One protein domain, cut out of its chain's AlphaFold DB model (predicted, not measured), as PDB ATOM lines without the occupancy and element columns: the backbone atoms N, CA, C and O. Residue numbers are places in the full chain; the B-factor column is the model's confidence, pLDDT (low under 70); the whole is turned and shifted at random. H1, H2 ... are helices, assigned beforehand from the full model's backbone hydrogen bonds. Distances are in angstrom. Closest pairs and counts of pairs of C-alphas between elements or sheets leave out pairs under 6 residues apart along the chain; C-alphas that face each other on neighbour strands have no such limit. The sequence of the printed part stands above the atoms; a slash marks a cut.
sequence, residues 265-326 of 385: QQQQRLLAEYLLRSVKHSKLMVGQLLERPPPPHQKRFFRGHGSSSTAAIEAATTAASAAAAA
ATOM      1  N   GLN A 265     -53.403   7.349  14.459       93.19
ATOM      2  CA  GLN A 265     -54.034   6.293  13.661       93.19
ATOM      3  C   GLN A 265     -53.039   5.617  12.704       93.19
ATOM      4  O   GLN A 265     -53.036   4.391  12.596       93.19
ATOM      5  N   GLN A 266     -52.174   6.386  12.036       94.94
ATOM      6  CA  GLN A 266     -51.148   5.837  11.146       94.94
ATOM      7  C   GLN A 266     -50.075   5.077  11.933       94.94
ATOM      8  O   GLN A 266     -49.659   4.002  11.508       94.94
ATOM      9  N   GLN A 267     -49.694   5.565  13.116       96.19
ATOM     10  CA  GLN A 267     -48.782   4.844  14.007       96.19
ATOM     11  C   GLN A 267     -49.338   3.473  14.412       96.19
ATOM     12  O   GLN A 267     -48.613   2.482  14.383       96.19
ATOM     13  N   GLN A 268     -50.631   3.386  14.733       96.12
ATOM     14  CA  GLN A 268     -51.272   2.114  15.076       96.12
ATOM     15  C   GLN A 268     -51.342   1.164  13.869       96.12
ATOM     16  O   GLN A 268     -51.046  -0.022  14.002       96.12
ATOM     17  N   ARG A 269     -51.654   1.667  12.667       96.12
ATOM     18  CA  ARG A 269     -51.598   0.850  11.440       96.12
ATOM     19  C   ARG A 269     -50.187   0.300  11.195       96.12
ATOM     20  O   ARG A 269     -50.027  -0.889  10.932       96.12
ATOM     21  N   LEU A 270     -49.160   1.134  11.372       96.31
ATOM     22  CA  LEU A 270     -47.761   0.716  11.251       96.31
ATOM     23  C   LEU A 270     -47.355  -0.287  12.347       96.31
ATOM     24  O   LEU A 270     -46.586  -1.212  12.087       96.31
ATOM     25  N   LEU A 271     -47.901  -0.161  13.559       96.75
ATOM     26  CA  LEU A 271     -47.683  -1.124  14.639       96.75
ATOM     27  C   LEU A 271     -48.235  -2.508  14.285       96.75
ATOM     28  O   LEU A 271     -47.547  -3.507  14.503       96.75
ATOM     29  N   ALA A 272     -49.439  -2.580  13.708       96.19
ATOM     30  CA  ALA A 272     -50.019  -3.838  13.239       96.19
ATOM     31  C   ALA A 272     -49.108  -4.524  12.204       96.19
ATOM     32  O   ALA A 272     -48.811  -5.717  12.320       96.19
ATOM     33  N   GLU A 273     -48.581  -3.753  11.251       94.94
ATOM     34  CA  GLU A 273     -47.599  -4.220  10.270       94.94
ATOM     35  C   GLU A 273     -46.301  -4.700  10.930       94.94
ATOM     36  O   GLU A 273     -45.811  -5.795  10.644       94.94
ATOM     37  N   TYR A 274     -45.749  -3.946  11.879       95.38
ATOM     38  CA  TYR A 274     -44.527  -4.337  12.587       95.38
ATOM     39  C   TYR A 274     -44.715  -5.626  13.392       95.38
ATOM     40  O   TYR A 274     -43.814  -6.471  13.409       95.38
ATOM     41  N   LEU A 275     -45.882  -5.827  14.006       95.06
ATOM     42  CA  LEU A 275     -46.238  -7.070  14.689       95.06
ATOM     43  C   LEU A 275     -46.333  -8.242  13.709       95.06
ATOM     44  O   LEU A 275     -45.714  -9.282  13.952       95.06
ATOM     45  N   LEU A 276     -47.015  -8.063  12.572       93.38
ATOM     46  CA  LEU A 276     -47.106  -9.071  11.511       93.38
ATOM     47  C   LEU A 276     -45.728  -9.468  10.981       93.38
ATOM     48  O   LEU A 276     -45.447 -10.654  10.800       93.38
ATOM     49  N   ARG A 277     -44.843  -8.494  10.766       92.31
ATOM     50  CA  ARG A 277     -43.476  -8.743  10.303       92.31
ATOM     51  C   ARG A 277     -42.644  -9.400  11.408       92.31
ATOM     52  O   ARG A 277     -41.787 -10.241  11.132       92.31
ATOM     53  N   SER A 278     -42.846  -9.025  12.668       91.50
ATOM     54  CA  SER A 278     -42.036  -9.469  13.805       91.50
ATOM     55  C   SER A 278     -42.352 -10.886  14.285       91.50
ATOM     56  O   SER A 278     -41.418 -11.643  14.560       91.50
ATOM     57  N   VAL A 279     -43.632 -11.227  14.433       90.88
ATOM     58  CA  VAL A 279     -44.076 -12.505  15.000       90.88
ATOM     59  C   VAL A 279     -43.911 -13.617  13.964       90.88
ATOM     60  O   VAL A 279     -44.341 -13.504  12.817       90.88
ATOM     61  N   LYS A 280     -43.268 -14.722  14.355       89.25
ATOM     62  CA  LYS A 280     -43.128 -15.895  13.480       89.25
ATOM     63  C   LYS A 280     -44.504 -16.508  13.231       89.25
ATOM     64  O   LYS A 280     -45.270 -16.671  14.170       89.25
ATOM     65  N   HIS A 281     -44.788 -16.880  11.984       88.44
ATOM     66  CA  HIS A 281     -46.086 -17.448  11.588       88.44
ATOM     67  C   HIS A 281     -47.288 -16.554  11.951       88.44
ATOM     68  O   HIS A 281     -48.389 -17.057  12.163       88.44
ATOM     69  N   SER A 282     -47.088 -15.233  11.996       90.12
ATOM     70  CA  SER A 282     -48.108 -14.241  12.355       90.12
ATOM     71  C   SER A 282     -49.415 -14.403  11.576       90.12
ATOM     72  O   SER A 282     -50.479 -14.426  12.184       90.12
ATOM     73  N   LYS A 283     -49.341 -14.597  10.252       88.81
ATOM     74  CA  LYS A 283     -50.522 -14.791   9.391       88.81
ATOM     75  C   LYS A 283     -51.347 -16.020   9.783       88.81
ATOM     76  O   LYS A 283     -52.551 -15.906   9.987       88.81
ATOM     77  N   LEU A 284     -50.680 -17.156  10.009       87.50
ATOM     78  CA  LEU A 284     -51.328 -18.388  10.472       87.50
ATOM     79  C   LEU A 284     -51.957 -18.206  11.858       87.50
ATOM     80  O   LEU A 284     -53.072 -18.664  12.084       87.50
ATOM     81  N   MET A 285     -51.262 -17.527  12.775       87.12
ATOM     82  CA  MET A 285     -51.773 -17.247  14.119       87.12
ATOM     83  C   MET A 285     -53.031 -16.371  14.070       87.12
ATOM     84  O   MET A 285     -54.026 -16.702  14.710       87.12
ATOM     85  N   VAL A 286     -53.014 -15.299  13.274       88.56
ATOM     86  CA  VAL A 286     -54.187 -14.445  13.039       88.56
ATOM     87  C   VAL A 286     -55.326 -15.260  12.423       88.56
ATOM     88  O   VAL A 286     -56.441 -15.219  12.934       88.56
ATOM     89  N   GLY A 287     -55.052 -16.070  11.397       87.19
ATOM     90  CA  GLY A 287     -56.051 -16.947  10.779       87.19
ATOM     91  C   GLY A 287     -56.715 -17.898  11.784       87.19
ATOM     92  O   GLY A 287     -57.942 -17.983  11.836       87.19
ATOM     93  N   GLN A 288     -55.920 -18.548  12.641       86.56
ATOM     94  CA  GLN A 288     -56.415 -19.446  13.689       86.56
ATOM     95  C   GLN A 288     -57.249 -18.719  14.747       86.56
ATOM     96  O   GLN A 288     -58.295 -19.226  15.151       86.56
ATOM     97  N   LEU A 289     -56.813 -17.537  15.188       85.88
ATOM     98  CA  LEU A 289     -57.530 -16.737  16.186       85.88
ATOM     99  C   LEU A 289     -58.847 -16.167  15.641       85.88
ATOM    100  O   LEU A 289     -59.802 -16.024  16.402       85.88
ATOM    101  N   LEU A 290     -58.924 -15.897  14.335       86.12
ATOM    102  CA  LEU A 290     -60.167 -15.506  13.667       86.12
ATOM    103  C   LEU A 290     -61.164 -16.670  13.566       86.12
ATOM    104  O   LEU A 290     -62.362 -16.459  13.727       86.12
ATOM    105  N   GLU A 291     -60.694 -17.898  13.322       85.56
ATOM    106  CA  GLU A 291     -61.558 -19.090  13.260       85.56
ATOM    107  C   GLU A 291     -61.991 -19.585  14.641       85.56
ATOM    108  O   GLU A 291     -63.110 -20.068  14.825       85.56
ATOM    109  N   ARG A 292     -61.088 -19.496  15.619       84.31
ATOM    110  CA  ARG A 292     -61.281 -19.977  16.986       84.31
ATOM    111  C   ARG A 292     -60.833 -18.898  17.967       84.31
ATOM    112  O   ARG A 292     -59.724 -18.979  18.502       84.31
ATOM    113  N   PRO A 293     -61.688 -17.895  18.235       78.75
ATOM    114  CA  PRO A 293     -61.355 -16.855  19.193       78.75
ATOM    115  C   PRO A 293     -61.151 -17.466  20.586       78.75
ATOM    116  O   PRO A 293     -61.894 -18.373  20.981       78.75
ATOM    117  N   PRO A 294     -60.174 -16.970  21.365       71.62
ATOM    118  CA  PRO A 294     -59.888 -17.517  22.679       71.62
ATOM    119  C   PRO A 294     -61.110 -17.363  23.600       71.62
ATOM    120  O   PRO A 294     -61.814 -16.339  23.555       71.62
ATOM    121  N   PRO A 295     -61.384 -18.364  24.455       71.88
ATOM    122  CA  PRO A 295     -62.526 -18.328  25.356       71.88
ATOM    123  C   PRO A 295     -62.437 -17.133  26.327       71.88
ATOM    124  O   PRO A 295     -61.341 -16.646  26.621       71.88
ATOM    125  N   PRO A 296     -63.570 -16.640  26.870       68.81
ATOM    126  CA  PRO A 296     -63.635 -15.362  27.596       68.81
ATOM    127  C   PRO A 296     -62.643 -15.218  28.759       68.81
ATOM    128  O   PRO A 296     -62.181 -14.116  29.039       68.81
ATOM    129  N   HIS A 297     -62.281 -16.324  29.409       67.19
ATOM    130  CA  HIS A 297     -61.323 -16.342  30.514       67.19
ATOM    131  C   HIS A 297     -59.868 -16.123  30.059       67.19
ATOM    132  O   HIS A 297     -59.080 -15.555  30.811       67.19
ATOM    133  N   GLN A 298     -59.521 -16.492  28.822       61.59
ATOM    134  CA  GLN A 298     -58.215 -16.206  28.215       61.59
ATOM    135  C   GLN A 298     -58.149 -14.799  27.607       61.59
ATOM    136  O   GLN A 298     -57.059 -14.256  27.467       61.59
ATOM    137  N   LYS A 299     -59.288 -14.136  27.341       55.72
ATOM    138  CA  LYS A 299     -59.306 -12.747  26.838       55.72
ATOM    139  C   LYS A 299     -58.637 -11.740  27.785       55.72
ATOM    140  O   LYS A 299     -58.188 -10.700  27.315       55.72
ATOM    141  N   ARG A 300     -58.515 -12.028  29.092       49.69
ATOM    142  CA  ARG A 300     -57.762 -11.171  30.040       49.69
ATOM    143  C   ARG A 300     -56.268 -11.090  29.719       49.69
ATOM    144  O   ARG A 300     -55.686 -10.048  29.985       49.69
ATOM    145  N   PHE A 301     -55.683 -12.126  29.110       47.69
ATOM    146  CA  PHE A 301     -54.300 -12.089  28.618       47.69
ATOM    147  C   PHE A 301     -54.133 -11.145  27.414       47.69
ATOM    148  O   PHE A 301     -53.065 -10.575  27.231       47.69
ATOM    149  N   PHE A 302     -55.198 -10.937  26.629       49.09
ATOM    150  CA  PHE A 302     -55.188 -10.092  25.428       49.09
ATOM    151  C   PHE A 302     -55.631  -8.637  25.690       49.09
ATOM    152  O   PHE A 302     -55.291  -7.742  24.929       49.09
ATOM    153  N   ARG A 303     -56.355  -8.355  26.784       42.06
ATOM    154  CA  ARG A 303     -56.937  -7.022  27.080       42.06
ATOM    155  C   ARG A 303     -55.994  -6.011  27.755       42.06
ATOM    156  O   ARG A 303     -56.461  -4.985  28.243       42.06
ATOM    157  N   GLY A 304     -54.696  -6.291  27.835       39.19
ATOM    158  CA  GLY A 304     -53.802  -5.609  28.773       39.19
ATOM    159  C   GLY A 304     -53.160  -4.293  28.330       39.19
ATOM    160  O   GLY A 304     -52.686  -3.581  29.208       39.19
ATOM    161  N   HIS A 305     -53.041  -3.966  27.038       47.44
ATOM    162  CA  HIS A 305     -52.052  -2.947  26.601       47.44
ATOM    163  C   HIS A 305     -52.604  -1.828  25.691       47.44
ATOM    164  O   HIS A 305     -51.854  -0.954  25.273       47.44
ATOM    165  N   GLY A 306     -53.912  -1.802  25.411       38.56
ATOM    166  CA  GLY A 306     -54.500  -0.864  24.440       38.56
ATOM    167  C   GLY A 306     -54.929   0.513  24.971       38.56
ATOM    168  O   GLY A 306     -55.367   1.338  24.179       38.56
ATOM    169  N   SER A 307     -54.850   0.788  26.281       39.16
ATOM    170  CA  SER A 307     -55.411   2.028  26.867       39.16
ATOM    171  C   SER A 307     -54.389   3.074  27.333       39.16
ATOM    172  O   SER A 307     -54.797   4.162  27.725       39.16
ATOM    173  N   SER A 308     -53.078   2.809  27.236       43.72
ATOM    174  CA  SER A 308     -52.024   3.797  27.553       43.72
ATOM    175  C   SER A 308     -51.322   4.368  26.309       43.72
ATOM    176  O   SER A 308     -50.194   4.846  26.410       43.72
ATOM    177  N   SER A 309     -51.967   4.284  25.139       51.50
ATOM    178  CA  SER A 309     -51.397   4.625  23.823       51.50
ATOM    179  C   SER A 309     -50.899   6.068  23.751       51.50
ATOM    180  O   SER A 309     -49.729   6.293  23.468       51.50
ATOM    181  N   THR A 310     -51.732   7.049  24.095       43.97
ATOM    182  CA  THR A 310     -51.405   8.472  23.917       43.97
ATOM    183  C   THR A 310     -50.234   8.934  24.781       43.97
ATOM    184  O   THR A 310     -49.271   9.480  24.254       43.97
ATOM    185  N   ALA A 311     -50.252   8.649  26.086       47.28
ATOM    186  CA  ALA A 311     -49.168   9.059  26.985       47.28
ATOM    187  C   ALA A 311     -47.845   8.326  26.692       47.28
ATOM    188  O   ALA A 311     -46.773   8.924  26.783       47.28
ATOM    189  N   ALA A 312     -47.905   7.041  26.319       53.22
ATOM    190  CA  ALA A 312     -46.715   6.275  25.956       53.22
ATOM    191  C   ALA A 312     -46.124   6.740  24.616       53.22
ATOM    192  O   ALA A 312     -44.905   6.824  24.492       53.22
ATOM    193  N   ILE A 313     -46.970   7.088  23.642       53.19
ATOM    194  CA  ILE A 313     -46.550   7.621  22.343       53.19
ATOM    195  C   ILE A 313     -45.956   9.023  22.497       53.19
ATOM    196  O   ILE A 313     -44.864   9.255  21.994       53.19
ATOM    197  N   GLU A 314     -46.595   9.937  23.232       55.69
ATOM    198  CA  GLU A 314     -46.050  11.284  23.468       55.69
ATOM    199  C   GLU A 314     -44.706  11.238  24.207       55.69
ATOM    200  O   GLU A 314     -43.744  11.913  23.817       55.69
ATOM    201  N   ALA A 315     -44.599  10.389  25.236       60.16
ATOM    202  CA  ALA A 315     -43.344  10.158  25.944       60.16
ATOM    203  C   ALA A 315     -42.274   9.559  25.018       60.16
ATOM    204  O   ALA A 315     -41.114   9.968  25.069       60.16
ATOM    205  N   ALA A 316     -42.657   8.638  24.131       61.69
ATOM    206  CA  ALA A 316     -41.761   8.020  23.165       61.69
ATOM    207  C   ALA A 316     -41.298   8.993  22.065       61.69
ATOM    208  O   ALA A 316     -40.110   9.008  21.745       61.69
ATOM    209  N   THR A 317     -42.179   9.843  21.526       59.12
ATOM    210  CA  THR A 317     -41.826  10.904  20.565       59.12
ATOM    211  C   THR A 317     -40.866  11.908  21.198       59.12
ATOM    212  O   THR A 317     -39.864  12.281  20.583       59.12
ATOM    213  N   THR A 318     -41.125  12.303  22.448       63.12
ATOM    214  CA  THR A 318     -40.252  13.212  23.203       63.12
ATOM    215  C   THR A 318     -38.891  12.567  23.462       63.12
ATOM    216  O   THR A 318     -37.859  13.187  23.216       63.12
ATOM    217  N   ALA A 319     -38.865  11.298  23.881       63.38
ATOM    218  CA  ALA A 319     -37.630  10.557  24.123       63.38
ATOM    219  C   ALA A 319     -36.812  10.335  22.840       63.38
ATOM    220  O   ALA A 319     -35.592  10.482  22.864       63.38
ATOM    221  N   ALA A 320     -37.462  10.025  21.714       60.97
ATOM    222  CA  ALA A 320     -36.793   9.876  20.425       60.97
ATOM    223  C   ALA A 320     -36.185  11.202  19.943       60.97
ATOM    224  O   ALA A 320     -35.039  11.230  19.494       60.97
ATOM    225  N   SER A 321     -36.920  12.305  20.106       62.41
ATOM    226  CA  SER A 321     -36.446  13.650  19.761       62.41
ATOM    227  C   SER A 321     -35.291  14.085  20.670       62.41
ATOM    228  O   SER A 321     -34.291  14.611  20.185       62.41
ATOM    229  N   ALA A 322     -35.359  13.781  21.971       62.22
ATOM    230  CA  ALA A 322     -34.285  14.048  22.927       62.22
ATOM    231  C   ALA A 322     -33.026  13.209  22.656       62.22
ATOM    232  O   ALA A 322     -31.915  13.726  22.744       62.22
ATOM    233  N   ALA A 323     -33.175  11.933  22.284       60.41
ATOM    234  CA  ALA A 323     -32.051  11.074  21.918       60.41
ATOM    235  C   ALA A 323     -31.361  11.548  20.628       60.41
ATOM    236  O   ALA A 323     -30.132  11.561  20.561       60.41
ATOM    237  N   ALA A 324     -32.138  11.984  19.630       59.06
ATOM    238  CA  ALA A 324     -31.601  12.586  18.411       59.06
ATOM    239  C   ALA A 324     -30.874  13.912  18.707       59.06
ATOM    240  O   ALA A 324     -29.765  14.123  18.221       59.06
ATOM    241  N   ALA A 325     -31.438  14.764  19.573       59.91
ATOM    242  CA  ALA A 325     -30.823  16.034  19.976       59.91
ATOM    243  C   ALA A 325     -29.526  15.839  20.772       59.91
ATOM    244  O   ALA A 325     -28.531  16.515  20.515       59.91
ATOM    245  N   ALA A 326     -29.500  14.871  21.691       58.75
ATOM    246  CA  ALA A 326     -28.310  14.541  22.469       58.75
ATOM    247  C   ALA A 326     -27.170  13.994  21.590       58.75
ATOM    248  O   ALA A 326     -26.004  14.284  21.847       58.75
TER     249      ALA A 326
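What this domain is: This is residues 265 to 326 of the 385 residues of the protein "Alpha/beta knot methyltransferase" of Scenedesmus sp. NREL 46B-D3 (UniProt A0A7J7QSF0). The longest helix, H4, sticks out as an arm with its residues 314 to 326, and the rest of the printed part is an open hook round an empty middle. In that hook H1 and H2 meet in an L-shaped corner, and the stretch after H2 folds back by way of the short helix H3 to reach H4. The printed part has 62 residues with four named helices, H1, H2, H3 and H4 in that order, and no named strand; the class is all helix. It is only just loose, close to extended, with a radius of gyration of the C-alphas of 15.6 A. Its outline is only just elongated, with spans of 47 by 24 by 18 A.

Where its parts are: H4 covers residues 309 to 326 and measures 25.2 A from first to last C-alpha, from Ser 309 at (-51.397, 4.625, 23.823) to Ala 326 at (-28.310, 14.541, 22.469). H3, residues 299 to 302, is 5.1 A long. H2, residues 282 to 291, is 14.3 A long. H1, residues 265 to 278, is 19.8 A long and begins with C-alpha 265 at (-54.034, 6.293, 13.661).

How they stand to each other: H4 touches no helix and is apart from H1, H2 and H3. H3 touches no helix either, and it is apart from H1 and H2. H1 and H2 touch only at the corner by their link, and only just, with 3 pairs of C-alphas within 8 A. The closest C-alphas of the two are those of Leu 276 and Ser 282, 5.3 A apart, and H1 touches H2 with residues 275 to 276 alone. Their lines stand about perpendicular, at 74 degrees, and their centres are 16.2 A apart. In H1, H2 and H4 every O i to N i+4 pair is within hydrogen-bond range. H3, with 4 residues, is too short for such a pair, and its 1 pair of O i to N i+3 is within range.

The domain as a whole: The two C-alphas farthest apart are those of Glu 291, in H2, and Ala 326, in H4, at 48.2 A. The first and last printed C-alphas, of Gln 265 and Ala 326, are 28.4 A apart. The printed part has no cut. The link from H1 to H2 is tight, with 3 residues; those from H2 to H3 and from H3 to H4 are short, with 7 and 6 residues. Residues 303 to 308, between H3 and H4, stand free. The mean pLDDT of the printed part is 72.0, and residues 296 to 326, 31 in number, are under 70 in this predicted model. The mean pLDDT is 95 for H1, 87 for H2, 51 for H3 and 58 for H4.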